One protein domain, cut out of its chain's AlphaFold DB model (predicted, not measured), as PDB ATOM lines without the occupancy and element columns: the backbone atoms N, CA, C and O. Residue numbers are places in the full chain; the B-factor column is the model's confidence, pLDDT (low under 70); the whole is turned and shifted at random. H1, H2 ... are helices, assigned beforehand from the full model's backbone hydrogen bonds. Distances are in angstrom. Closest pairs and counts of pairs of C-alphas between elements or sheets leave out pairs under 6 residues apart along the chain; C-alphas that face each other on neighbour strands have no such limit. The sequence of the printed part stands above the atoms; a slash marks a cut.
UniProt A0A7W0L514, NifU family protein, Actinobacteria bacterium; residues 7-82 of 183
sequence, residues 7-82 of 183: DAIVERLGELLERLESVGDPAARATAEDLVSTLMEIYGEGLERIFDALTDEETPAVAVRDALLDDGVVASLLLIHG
ATOM      1  N   ASP A   7      52.159  49.246 -44.869       82.31
ATOM      2  CA  ASP A   7      53.622  49.399 -44.874       82.31
ATOM      3  C   ASP A   7      54.191  49.692 -43.479       82.31
ATOM      4  O   ASP A   7      55.172  49.080 -43.063       82.31
ATOM      5  N   ALA A   8      53.537  50.572 -42.711       88.75
ATOM      6  CA  ALA A   8      53.971  50.907 -41.356       88.75
ATOM      7  C   ALA A   8      53.796  49.730 -40.381       88.75
ATOM      8  O   ALA A   8      54.567  49.584 -39.433       88.75
ATOM      9  N   ILE A   9      52.779  48.887 -40.594       89.12
ATOM     10  CA  ILE A   9      52.581  47.658 -39.817       89.12
ATOM     11  C   ILE A   9      53.691  46.648 -40.137       89.12
ATOM     12  O   ILE A   9      54.238  46.052 -39.211       89.12
ATOM     13  N   VAL A  10      54.045  46.481 -41.416       87.75
ATOM     14  CA  VAL A  10      55.109  45.563 -41.861       87.75
ATOM     15  C   VAL A  10      56.476  46.005 -41.344       87.75
ATOM     16  O   VAL A  10      57.203  45.192 -40.777       87.75
ATOM     17  N   GLU A  11      56.806  47.293 -41.457       92.44
ATOM     18  CA  GLU A  11      58.043  47.853 -40.900       92.44
ATOM     19  C   GLU A  11      58.118  47.599 -39.390       92.44
ATOM     20  O   GLU A  11      59.109  47.074 -38.877       92.44
ATOM     21  N   ARG A  12      57.016  47.864 -38.679       93.38
ATOM     22  CA  ARG A  12      56.929  47.614 -37.242       93.38
ATOM     23  C   ARG A  12      57.072  46.136 -36.881       93.38
ATOM     24  O   ARG A  12      57.665  45.822 -35.849       93.38
ATOM     25  N   LEU A  13      56.508  45.233 -37.679       91.81
ATOM     26  CA  LEU A  13      56.672  43.794 -37.489       91.81
ATOM     27  C   LEU A  13      58.152  43.409 -37.600       91.81
ATOM     28  O   LEU A  13      58.650  42.711 -36.719       91.81
ATOM     29  N   GLY A  14      58.858  43.925 -38.611       91.50
ATOM     30  CA  GLY A  14      60.300  43.727 -38.783       91.50
ATOM     31  C   GLY A  14      61.108  44.173 -37.562       91.50
ATOM     32  O   GLY A  14      61.847  43.374 -36.992       91.50
ATOM     33  N   GLU A  15      60.884  45.402 -37.078       95.94
ATOM     34  CA  GLU A  15      61.542  45.917 -35.864       95.94
ATOM     35  C   GLU A  15      61.311  45.018 -34.635       95.94
ATOM     36  O   GLU A  15      62.196  44.834 -33.793       95.94
ATOM     37  N   LEU A  16      60.091  44.494 -34.484       94.44
ATOM     38  CA  LEU A  16      59.728  43.639 -33.357       94.44
ATOM     39  C   LEU A  16      60.374  42.257 -33.458       94.44
ATOM     40  O   LEU A  16      60.795  41.735 -32.425       94.44
ATOM     41  N   LEU A  17      60.483  41.698 -34.665       92.19
ATOM     42  CA  LEU A  17      61.170  40.431 -34.916       92.19
ATOM     43  C   LEU A  17      62.668  40.554 -34.618       92.19
ATOM     44  O   LEU A  17      63.177  39.785 -33.808       92.19
ATOM     45  N   GLU A  18      63.346  41.579 -35.141       94.50
ATOM     46  CA  GLU A  18      64.767  41.835 -34.838       94.50
ATOM     47  C   GLU A  18      65.002  41.999 -33.329       94.50
ATOM     48  O   GLU A  18      65.947  41.463 -32.737       94.50
ATOM     49  N   ARG A  19      64.102  42.726 -32.660       93.94
ATOM     50  CA  ARG A  19      64.174  42.898 -31.212       93.94
ATOM     51  C   ARG A  19      63.944  41.584 -30.469       93.94
ATOM     52  O   ARG A  19      64.613  41.362 -29.459       93.94
ATOM     53  N   LEU A  20      63.029  40.737 -30.932       92.94
ATOM     54  CA  LEU A  20      62.770  39.426 -30.343       92.94
ATOM     55  C   LEU A  20      63.978  38.492 -30.506       92.94
ATOM     56  O   LEU A  20      64.346  37.806 -29.552       92.94
ATOM     57  N   GLU A  21      64.654  38.529 -31.653       90.44
ATOM     58  CA  GLU A  21      65.902  37.793 -31.896       90.44
ATOM     59  C   GLU A  21      67.041  38.242 -30.970       90.44
ATOM     60  O   GLU A  21      67.869  37.431 -30.554       90.44
ATOM     61  N   SER A  22      67.061  39.522 -30.579       93.81
ATOM     62  CA  SER A  22      68.048  40.057 -29.632       93.81
ATOM     63  C   SER A  22      67.822  39.634 -28.167       93.81
ATOM     64  O   SER A  22      68.661  39.914 -27.303       93.81
ATOM     65  N   VAL A  23      66.702  38.966 -27.852       94.44
ATOM     66  CA  VAL A  23      66.388  38.501 -26.493       94.44
ATOM     67  C   VAL A  23      67.277  37.311 -26.126       94.44
ATOM     68  O   VAL A  23      67.173  36.227 -26.689       94.44
ATOM     69  N   GLY A  24      68.134  37.498 -25.118       93.19
ATOM     70  CA  GLY A  24      69.087  36.473 -24.678       93.19
ATOM     71  C   GLY A  24      68.486  35.285 -23.915       93.19
ATOM     72  O   GLY A  24      69.220  34.345 -23.625       93.19
ATOM     73  N   ASP A  25      67.196  35.320 -23.569       96.81
ATOM     74  CA  ASP A  25      66.474  34.209 -22.936       96.81
ATOM     75  C   ASP A  25      65.742  33.363 -23.999       96.81
ATOM     76  O   ASP A  25      64.724  33.807 -24.542       96.81
ATOM     77  N   PRO A  26      66.210  32.131 -24.285       93.44
ATOM     78  CA  PRO A  26      65.589  31.268 -25.286       93.44
ATOM     79  C   PRO A  26      64.145  30.877 -24.953       93.44
ATOM     80  O   PRO A  26      63.354  30.671 -25.871       93.44
ATOM     81  N   ALA A  27      63.787  30.773 -23.667       95.31
ATOM     82  CA  ALA A  27      62.443  30.375 -23.255       95.31
ATOM     83  C   ALA A  27      61.434  31.509 -23.478       95.31
ATOM     84  O   ALA A  27      60.329  31.270 -23.969       95.31
ATOM     85  N   ALA A  28      61.829  32.747 -23.170       94.19
ATOM     86  CA  ALA A  28      61.022  33.927 -23.470       94.19
ATOM     87  C   ALA A  28      60.802  34.090 -24.982       94.19
ATOM     88  O   ALA A  28      59.681  34.376 -25.401       94.19
ATOM     89  N   ARG A  29      61.844  33.855 -25.796       93.62
ATOM     90  CA  ARG A  29      61.740  33.902 -27.261       93.62
ATOM     91  C   ARG A  29      60.763  32.857 -27.802       93.62
ATOM     92  O   ARG A  29      59.831  33.228 -28.506       93.62
ATOM     93  N   ALA A  30      60.917  31.593 -27.403       93.00
ATOM     94  CA  ALA A  30      60.017  30.514 -27.819       93.00
ATOM     95  C   ALA A  30      58.559  30.783 -27.404       93.00
ATOM     96  O   ALA A  30      57.647  30.624 -28.202       93.00
ATOM     97  N   THR A  31      58.337  31.288 -26.186       96.31
ATOM     98  CA  THR A  31      56.985  31.637 -25.713       96.31
ATOM     99  C   THR A  31      56.344  32.742 -26.561       96.31
ATOM    100  O   THR A  31      55.137  32.723 -26.792       96.31
ATOM    101  N   ALA A  32      57.127  33.727 -27.006       94.00
ATOM    102  CA  ALA A  32      56.629  34.793 -27.869       94.00
ATOM    103  C   ALA A  32      56.303  34.286 -29.284       94.00
ATOM    104  O   ALA A  32      55.275  34.673 -29.833       94.00
ATOM    105  N   GLU A  33      57.141  33.410 -29.844       91.88
ATOM    106  CA  GLU A  33      56.887  32.740 -31.128       91.88
ATOM    107  C   GLU A  33      55.601  31.901 -31.064       91.88
ATOM    108  O   GLU A  33      54.702  32.095 -31.885       91.88
ATOM    109  N   ASP A  34      55.454  31.068 -30.028       95.75
ATOM    110  CA  ASP A  34      54.255  30.253 -29.792       95.75
ATOM    111  C   ASP A  34      52.995  31.118 -29.635       95.75
ATOM    112  O   ASP A  34      51.933  30.791 -30.172       95.75
ATOM    113  N   LEU A  35      53.094  32.253 -28.929       95.38
ATOM    114  CA  LEU A  35      51.988  33.200 -28.780       95.38
ATOM    115  C   LEU A  35      51.551  33.776 -30.132       95.38
ATOM    116  O   LEU A  35      50.351  33.837 -30.399       95.38
ATOM    117  N   VAL A  36      52.496  34.205 -30.974       92.38
ATOM    118  CA  VAL A  36      52.182  34.750 -32.306       92.38
ATOM    119  C   VAL A  36      51.553  33.674 -33.189       92.38
ATOM    120  O   VAL A  36      50.518  33.948 -33.794       92.38
ATOM    121  N   SER A  37      52.108  32.455 -33.203       90.06
ATOM    122  CA  SER A  37      51.531  31.318 -33.939       90.06
ATOM    123  C   SER A  37      50.091  31.050 -33.501       90.06
ATOM    124  O   SER A  37      49.178  31.035 -34.322       90.06
ATOM    125  N   THR A  38      49.859  30.956 -32.189       93.50
ATOM    126  CA  THR A  38      48.524  30.702 -31.626       93.50
ATOM    127  C   THR A  38      47.538  31.826 -31.969       93.50
ATOM    128  O   THR A  38      46.369  31.573 -32.251       93.50
ATOM    129  N   LEU A  39      47.981  33.089 -31.954       92.75
ATOM    130  CA  LEU A  39      47.136  34.213 -32.365       92.75
ATOM    131  C   LEU A  39      46.777  34.136 -33.853       92.75
ATOM    132  O   LEU A  39      45.617  34.362 -34.194       92.75
ATOM    133  N   MET A  40      47.731  33.790 -34.723       87.44
ATOM    134  CA  MET A  40      47.475  33.600 -36.154       87.44
ATOM    135  C   MET A  40      46.489  32.458 -36.415       87.44
ATOM    136  O   MET A  40      45.598  32.620 -37.247       87.44
ATOM    137  N   GLU A  41      46.581  31.358 -35.666       86.69
ATOM    138  CA  GLU A  41      45.611  30.257 -35.722       86.69
ATOM    139  C   GLU A  41      44.203  30.720 -35.311       86.69
ATOM    140  O   GLU A  41      43.230  30.445 -36.013       86.69
ATOM    141  N   ILE A  42      44.080  31.492 -34.222       90.75
ATOM    142  CA  ILE A  42      42.790  32.050 -33.779       90.75
ATOM    143  C   ILE A  42      42.197  32.987 -34.836       90.75
ATOM    144  O   ILE A  42      40.987  32.954 -35.075       90.75
ATOM    145  N   TYR A  43      43.019  33.841 -35.449       87.06
ATOM    146  CA  TYR A  43      42.556  34.743 -36.500       87.06
ATOM    147  C   TYR A  43      42.140  33.983 -37.757       87.06
ATOM    148  O   TYR A  43      41.077  34.290 -38.290       87.06
ATOM    149  N   GLY A  44      42.910  32.976 -38.177       85.38
ATOM    150  CA  GLY A  44      42.567  32.115 -39.310       85.38
ATOM    151  C   GLY A  44      41.218  31.429 -39.117       85.38
ATOM    152  O   GLY A  44      40.322  31.596 -39.935       85.38
ATOM    153  N   GLU A  45      41.020  30.781 -37.970       86.50
ATOM    154  CA  GLU A  45      39.749  30.133 -37.631       86.50
ATOM    155  C   GLU A  45      38.580  31.140 -37.550       86.50
ATOM    156  O   GLU A  45      37.440  30.846 -37.917       86.50
ATOM    157  N   GLY A  46      38.826  32.350 -37.038       86.56
ATOM    158  CA  GLY A  46      37.818  33.409 -37.003       86.56
ATOM    159  C   GLY A  46      37.414  33.879 -38.403       86.56
ATOM    160  O   GLY A  46      36.224  34.065 -38.663       86.56
ATOM    161  N   LEU A  47      38.393  34.053 -39.291       87.75
ATOM    162  CA  LEU A  47      38.179  34.438 -40.684       87.75
ATOM    163  C   LEU A  47      37.430  33.352 -41.456       87.75
ATOM    164  O   LEU A  47      36.495  33.689 -42.176       87.75
ATOM    165  N   GLU A  48      37.781  32.083 -41.248       85.06
ATOM    166  CA  GLU A  48      37.120  30.932 -41.872       85.06
ATOM    167  C   GLU A  48      35.627  30.936 -41.561       85.06
ATOM    168  O   GLU A  48      34.801  31.018 -42.464       85.06
ATOM    169  N   ARG A  49      35.263  31.021 -40.277       85.38
ATOM    170  CA  ARG A  49      33.852  31.057 -39.858       85.38
ATOM    171  C   ARG A  49      33.086  32.269 -40.380       85.38
ATOM    172  O   ARG A  49      31.886  32.168 -40.635       85.38
ATOM    173  N   ILE A  50      33.740  33.429 -40.479       84.31
ATOM    174  CA  ILE A  50      33.122  34.625 -41.068       84.31
ATOM    175  C   ILE A  50      32.854  34.379 -42.551       84.31
ATOM    176  O   ILE A  50      31.767  34.700 -43.027       84.31
ATOM    177  N   PHE A  51      33.828  33.825 -43.268       80.88
ATOM    178  CA  PHE A  51      33.720  33.597 -44.700       80.88
ATOM    179  C   PHE A  51      32.689  32.511 -45.027       80.88
ATOM    180  O   PHE A  51      31.822  32.748 -45.866       80.88
ATOM    181  N   ASP A  52      32.680  31.407 -44.278       82.50
ATOM    182  CA  ASP A  52      31.669  30.349 -44.375       82.50
ATOM    183  C   ASP A  52      30.250  30.913 -44.241       82.50
ATOM    184  O   ASP A  52      29.373  30.617 -45.055       82.50
ATOM    185  N   ALA A  53      30.033  31.798 -43.261       80.00
ATOM    186  CA  ALA A  53      28.745  32.454 -43.046       80.00
ATOM    187  C   ALA A  53      28.334  33.393 -44.196       80.00
ATOM    188  O   ALA A  53      27.145  33.647 -44.384       80.00
ATOM    189  N   LEU A  54      29.290  33.928 -44.965       79.06
ATOM    190  CA  LEU A  54      29.013  34.745 -46.155       79.06
ATOM    191  C   LEU A  54      28.710  33.889 -47.392       79.06
ATOM    192  O   LEU A  54      28.011  34.351 -48.301       79.06
ATOM    193  N   THR A  55      29.239  32.666 -47.432       73.38
ATOM    194  CA  THR A  55      29.038  31.701 -48.521       73.38
ATOM    195  C   THR A  55      27.867  30.746 -48.296       73.38
ATOM    196  O   THR A  55      27.603  29.919 -49.166       73.38
ATOM    197  N   ASP A  56      27.153  30.872 -47.175       76.00
ATOM    198  CA  ASP A  56      25.968  30.073 -46.859       76.00
ATOM    199  C   ASP A  56      24.911  30.164 -47.980       76.00
ATOM    200  O   ASP A  56      24.440  31.247 -48.353       76.00
ATOM    201  N   GLU A  57      24.538  29.004 -48.525       68.06
ATOM    202  CA  GLU A  57      23.587  28.870 -49.630       68.06
ATOM    203  C   GLU A  57      22.164  29.316 -49.247       68.06
ATOM    204  O   GLU A  57      21.384  29.699 -50.126       68.06
ATOM    205  N   GLU A  58      21.811  29.309 -47.956       71.00
ATOM    206  CA  GLU A  58      20.477  29.696 -47.488       71.00
ATOM    207  C   GLU A  58      20.256  31.217 -47.522       71.00
ATOM    208  O   GLU A  58      19.122  31.676 -47.689       71.00
ATOM    209  N   THR A  59      21.318  32.022 -47.394       65.19
ATOM    210  CA  THR A  59      21.263  33.490 -47.538       65.19
ATOM    211  C   THR A  59      22.528  34.006 -48.230       65.19
ATOM    212  O   THR A  59      23.400  34.583 -47.579       65.19
ATOM    213  N   PRO A  60      22.636  33.853 -49.563       65.38
ATOM    214  CA  PRO A  60      23.870  34.161 -50.274       65.38
ATOM    215  C   PRO A  60      24.214  35.652 -50.174       65.38
ATOM    216  O   PRO A  60      23.529  36.502 -50.752       65.38
ATOM    217  N   ALA A  61      25.313  35.989 -49.495       80.19
ATOM    218  CA  ALA A  61      25.834  37.355 -49.414       80.19
ATOM    219  C   ALA A  61      26.803  37.656 -50.575       80.19
ATOM    220  O   ALA A  61      27.841  38.287 -50.381       80.19
ATOM    221  N   VAL A  62      26.458  37.217 -51.793       78.62
ATOM    222  CA  VAL A  62      27.329  37.241 -52.988       78.62
ATOM    223  C   VAL A  62      27.953  38.616 -53.226       78.62
ATOM    224  O   VAL A  62      29.160  38.714 -53.393       78.62
ATOM    225  N   ALA A  63      27.166  39.690 -53.140       81.69
ATOM    226  CA  ALA A  63      27.677  41.046 -53.343       81.69
ATOM    227  C   ALA A  63      28.705  41.484 -52.281       81.69
ATOM    228  O   ALA A  63      29.602  42.265 -52.581       81.69
ATOM    229  N   VAL A  64      28.576  41.004 -51.038       84.19
ATOM    230  CA  VAL A  64      29.544  41.292 -49.966       84.19
ATOM    231  C   VAL A  64      30.807  40.473 -50.180       84.19
ATOM    232  O   VAL A  64      31.898  41.020 -50.080       84.19
ATOM    233  N   ARG A  65      30.661  39.187 -50.514       82.44
ATOM    234  CA  ARG A  65      31.787  38.314 -50.851       82.44
ATOM    235  C   ARG A  65      32.614  38.907 -51.990       82.44
ATOM    236  O   ARG A  65      33.816  39.055 -51.829       82.44
ATOM    237  N   ASP A  66      31.978  39.283 -53.095       83.25
ATOM    238  CA  ASP A  66      32.680  39.823 -54.262       83.25
ATOM    239  C   ASP A  66      33.409  41.132 -53.903       83.25
ATOM    240  O   ASP A  66      34.585  41.281 -54.210       83.25
ATOM    241  N   ALA A  67      32.784  42.015 -53.114       84.31
ATOM    242  CA  ALA A  67      33.442  43.230 -52.623       84.31
ATOM    243  C   ALA A  67      34.656  42.961 -51.707       84.31
ATOM    244  O   ALA A  67      35.582  43.767 -51.681       84.31
ATOM    245  N   LEU A  68      34.657  41.861 -50.944       84.94
ATOM    246  CA  LEU A  68      35.812  41.444 -50.136       84.94
ATOM    247  C   LEU A  68      36.934  40.854 -51.000       84.94
ATOM    248  O   LEU A  68      38.099  41.028 -50.665       84.94
ATOM    249  N   LEU A  69      36.594  40.162 -52.091       83.56
ATOM    250  CA  LEU A  69      37.576  39.622 -53.039       83.56
ATOM    251  C   LEU A  69      38.187  40.717 -53.927       83.56
ATOM    252  O   LEU A  69      39.348  40.598 -54.306       83.56
ATOM    253  N   ASP A  70      37.435  41.782 -54.211       82.06
ATOM    254  CA  ASP A  70      37.914  42.962 -54.944       82.06
ATOM    255  C   ASP A  70      38.834  43.861 -54.089       82.06
ATOM    256  O   ASP A  70      39.602  44.667 -54.624       82.06
ATOM    257  N   ASP A  71      38.782  43.746 -52.756       84.50
ATOM    258  CA  ASP A  71      39.729  44.413 -51.862       84.50
ATOM    259  C   ASP A  71      41.023  43.594 -51.781       84.50
ATOM    260  O   ASP A  71      41.095  42.563 -51.114       84.50
ATOM    261  N   GLY A  72      42.078  44.074 -52.444       77.38
ATOM    262  CA  GLY A  72      43.354  43.360 -52.538       77.38
ATOM    263  C   GLY A  72      44.002  43.011 -51.189       77.38
ATOM    264  O   GLY A  72      44.703  42.002 -51.098       77.38
ATOM    265  N   VAL A  73      43.756  43.788 -50.125       81.69
ATOM    266  CA  VAL A  73      44.289  43.485 -48.784       81.69
ATOM    267  C   VAL A  73      43.517  42.327 -48.160       81.69
ATOM    268  O   VAL A  73      44.124  41.400 -47.619       81.69
ATOM    269  N   VAL A  74      42.187  42.354 -48.256       84.25
ATOM    270  CA  VAL A  74      41.327  41.279 -47.746       84.25
ATOM    271  C   VAL A  74      41.542  39.991 -48.541       84.25
ATOM    272  O   VAL A  74      41.735  38.937 -47.939       84.25
ATOM    273  N   ALA A  75      41.592  40.075 -49.869       82.81
ATOM    274  CA  ALA A  75      41.909  38.960 -50.755       82.81
ATOM    275  C   ALA A  75      43.245  38.291 -50.390       82.81
ATOM    276  O   ALA A  75      43.306  37.069 -50.248       82.81
ATOM    277  N   SER A  76      44.293  39.089 -50.159       81.69
ATOM    278  CA  SER A  76      45.606  38.585 -49.732       81.69
ATOM    279  C   SER A  76      45.542  37.884 -48.374       81.69
ATOM    280  O   SER A  76      46.157  36.836 -48.188       81.69
ATOM    281  N   LEU A  77      44.771  38.423 -47.424       84.38
ATOM    282  CA  LEU A  77      44.578  37.800 -46.115       84.38
ATOM    283  C   LEU A  77      43.868  36.442 -46.238       84.38
ATOM    284  O   LEU A  77      44.302  35.467 -45.627       84.38
ATOM    285  N   LEU A  78      42.816  36.360 -47.057       84.81
ATOM    286  CA  LEU A  78      42.113  35.103 -47.324       84.81
ATOM    287  C   LEU A  78      43.038  34.069 -47.975       84.81
ATOM    288  O   LEU A  78      42.997  32.905 -47.587       84.81
ATOM    289  N   LEU A  79      43.910  34.480 -48.903       84.00
ATOM    290  CA  LEU A  79      44.906  33.593 -49.513       84.00
ATOM    291  C   LEU A  79      45.903  33.042 -48.490       84.00
ATOM    292  O   LEU A  79      46.104  31.832 -48.443       84.00
ATOM    293  N   ILE A  80      46.473  33.897 -47.631       83.19
ATOM    294  CA  ILE A  80      47.424  33.474 -46.584       83.19
ATOM    295  C   ILE A  80      46.790  32.443 -45.639       83.19
ATOM    296  O   ILE A  80      47.472  31.538 -45.160       83.19
ATOM    297  N   HIS A  81      45.487  32.564 -45.387       82.12
ATOM    298  CA  HIS A  81      44.747  31.635 -44.538       82.12
ATOM    299  C   HIS A  81      44.124  30.447 -45.292       82.12
ATOM    300  O   HIS A  81      43.480  29.618 -44.658       82.12
ATOM    301  N   GLY A  82      44.315  30.321 -46.612       78.88
ATOM    302  CA  GLY A  82      43.754  29.221 -47.406       78.88
ATOM    303  C   GLY A  82      42.231  29.278 -47.587       78.88
ATOM    304  O   GLY A  82      41.611  28.263 -47.882       78.88
TER     305      GLY A  82
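Overview. This is residues 7 to 82 of the 183 residues of the protein "NifU family protein" of Actinobacteria bacterium (UniProt A0A7W0L514). One long helix, H2, makes the long axis, and the chain folds back over it from both ends: H1 slants away from one end with residues 7 to 16 standing free, while at the other end the short helices H3 and H4 fold back and make a corner. The contacts are few and the frame is open. The printed part has 76 residues with four named helices, H1, H2, H3 and H4 in that order, and no named strand; the class is all helix. It is only just loose, close to extended, with a radius of gyration of the C-alphas of 17.0 A, and spans 54 by 24 by 13 A, only just a rod.

Along the chain. H1, residues 7 to 21, begins at C-alpha 7 (53.622, 49.399, -44.874) and is 21.3 A long. H2, residues 26 to 55, runs 43.3 A from C-alpha 26 (65.589, 31.268, -25.286). H3 is residues 62 to 70. H4, residues 72 to 80, ends at C-alpha 80 (47.424, 33.474, -46.584).

Arrangement. H1 and H2 are close but not clearly touching, the closest C-alphas being those of Leu 20 and Arg 29, 6.4 A apart. They run opposite ways at a shallow tilt of 33 degrees, only just short of steep. H2, with residues 51 to 55 alone, touches H3 in a helical hairpin at a steep tilt of 40 degrees; the closest C-alphas are those of Leu 54 and Arg 65, 6.5 A apart. H3 and H4 only just touch, with 3 pairs of C-alphas within 8 A, and only at the corner, about perpendicular at 88 degrees; the closest C-alphas are those of Leu 69 and Ala 75, 4.9 A apart. H4 is close to H2 but not clearly touching, the closest C-alphas, of Leu 47 and Leu 78, being 7.7 A apart. H1 is apart from H3 and H4. In H1, H2, H3 and H4 every O i to N i+4 pair is within hydrogen-bond range.

Size, cuts and confidence. The C-alphas farthest apart, of Gly 24 and Glu 58, are 54.1 A apart. The printed part has no cut and no long link. Mean pLDDT of the printed part is 86.5; residues 57, 59 and 60 are under 70.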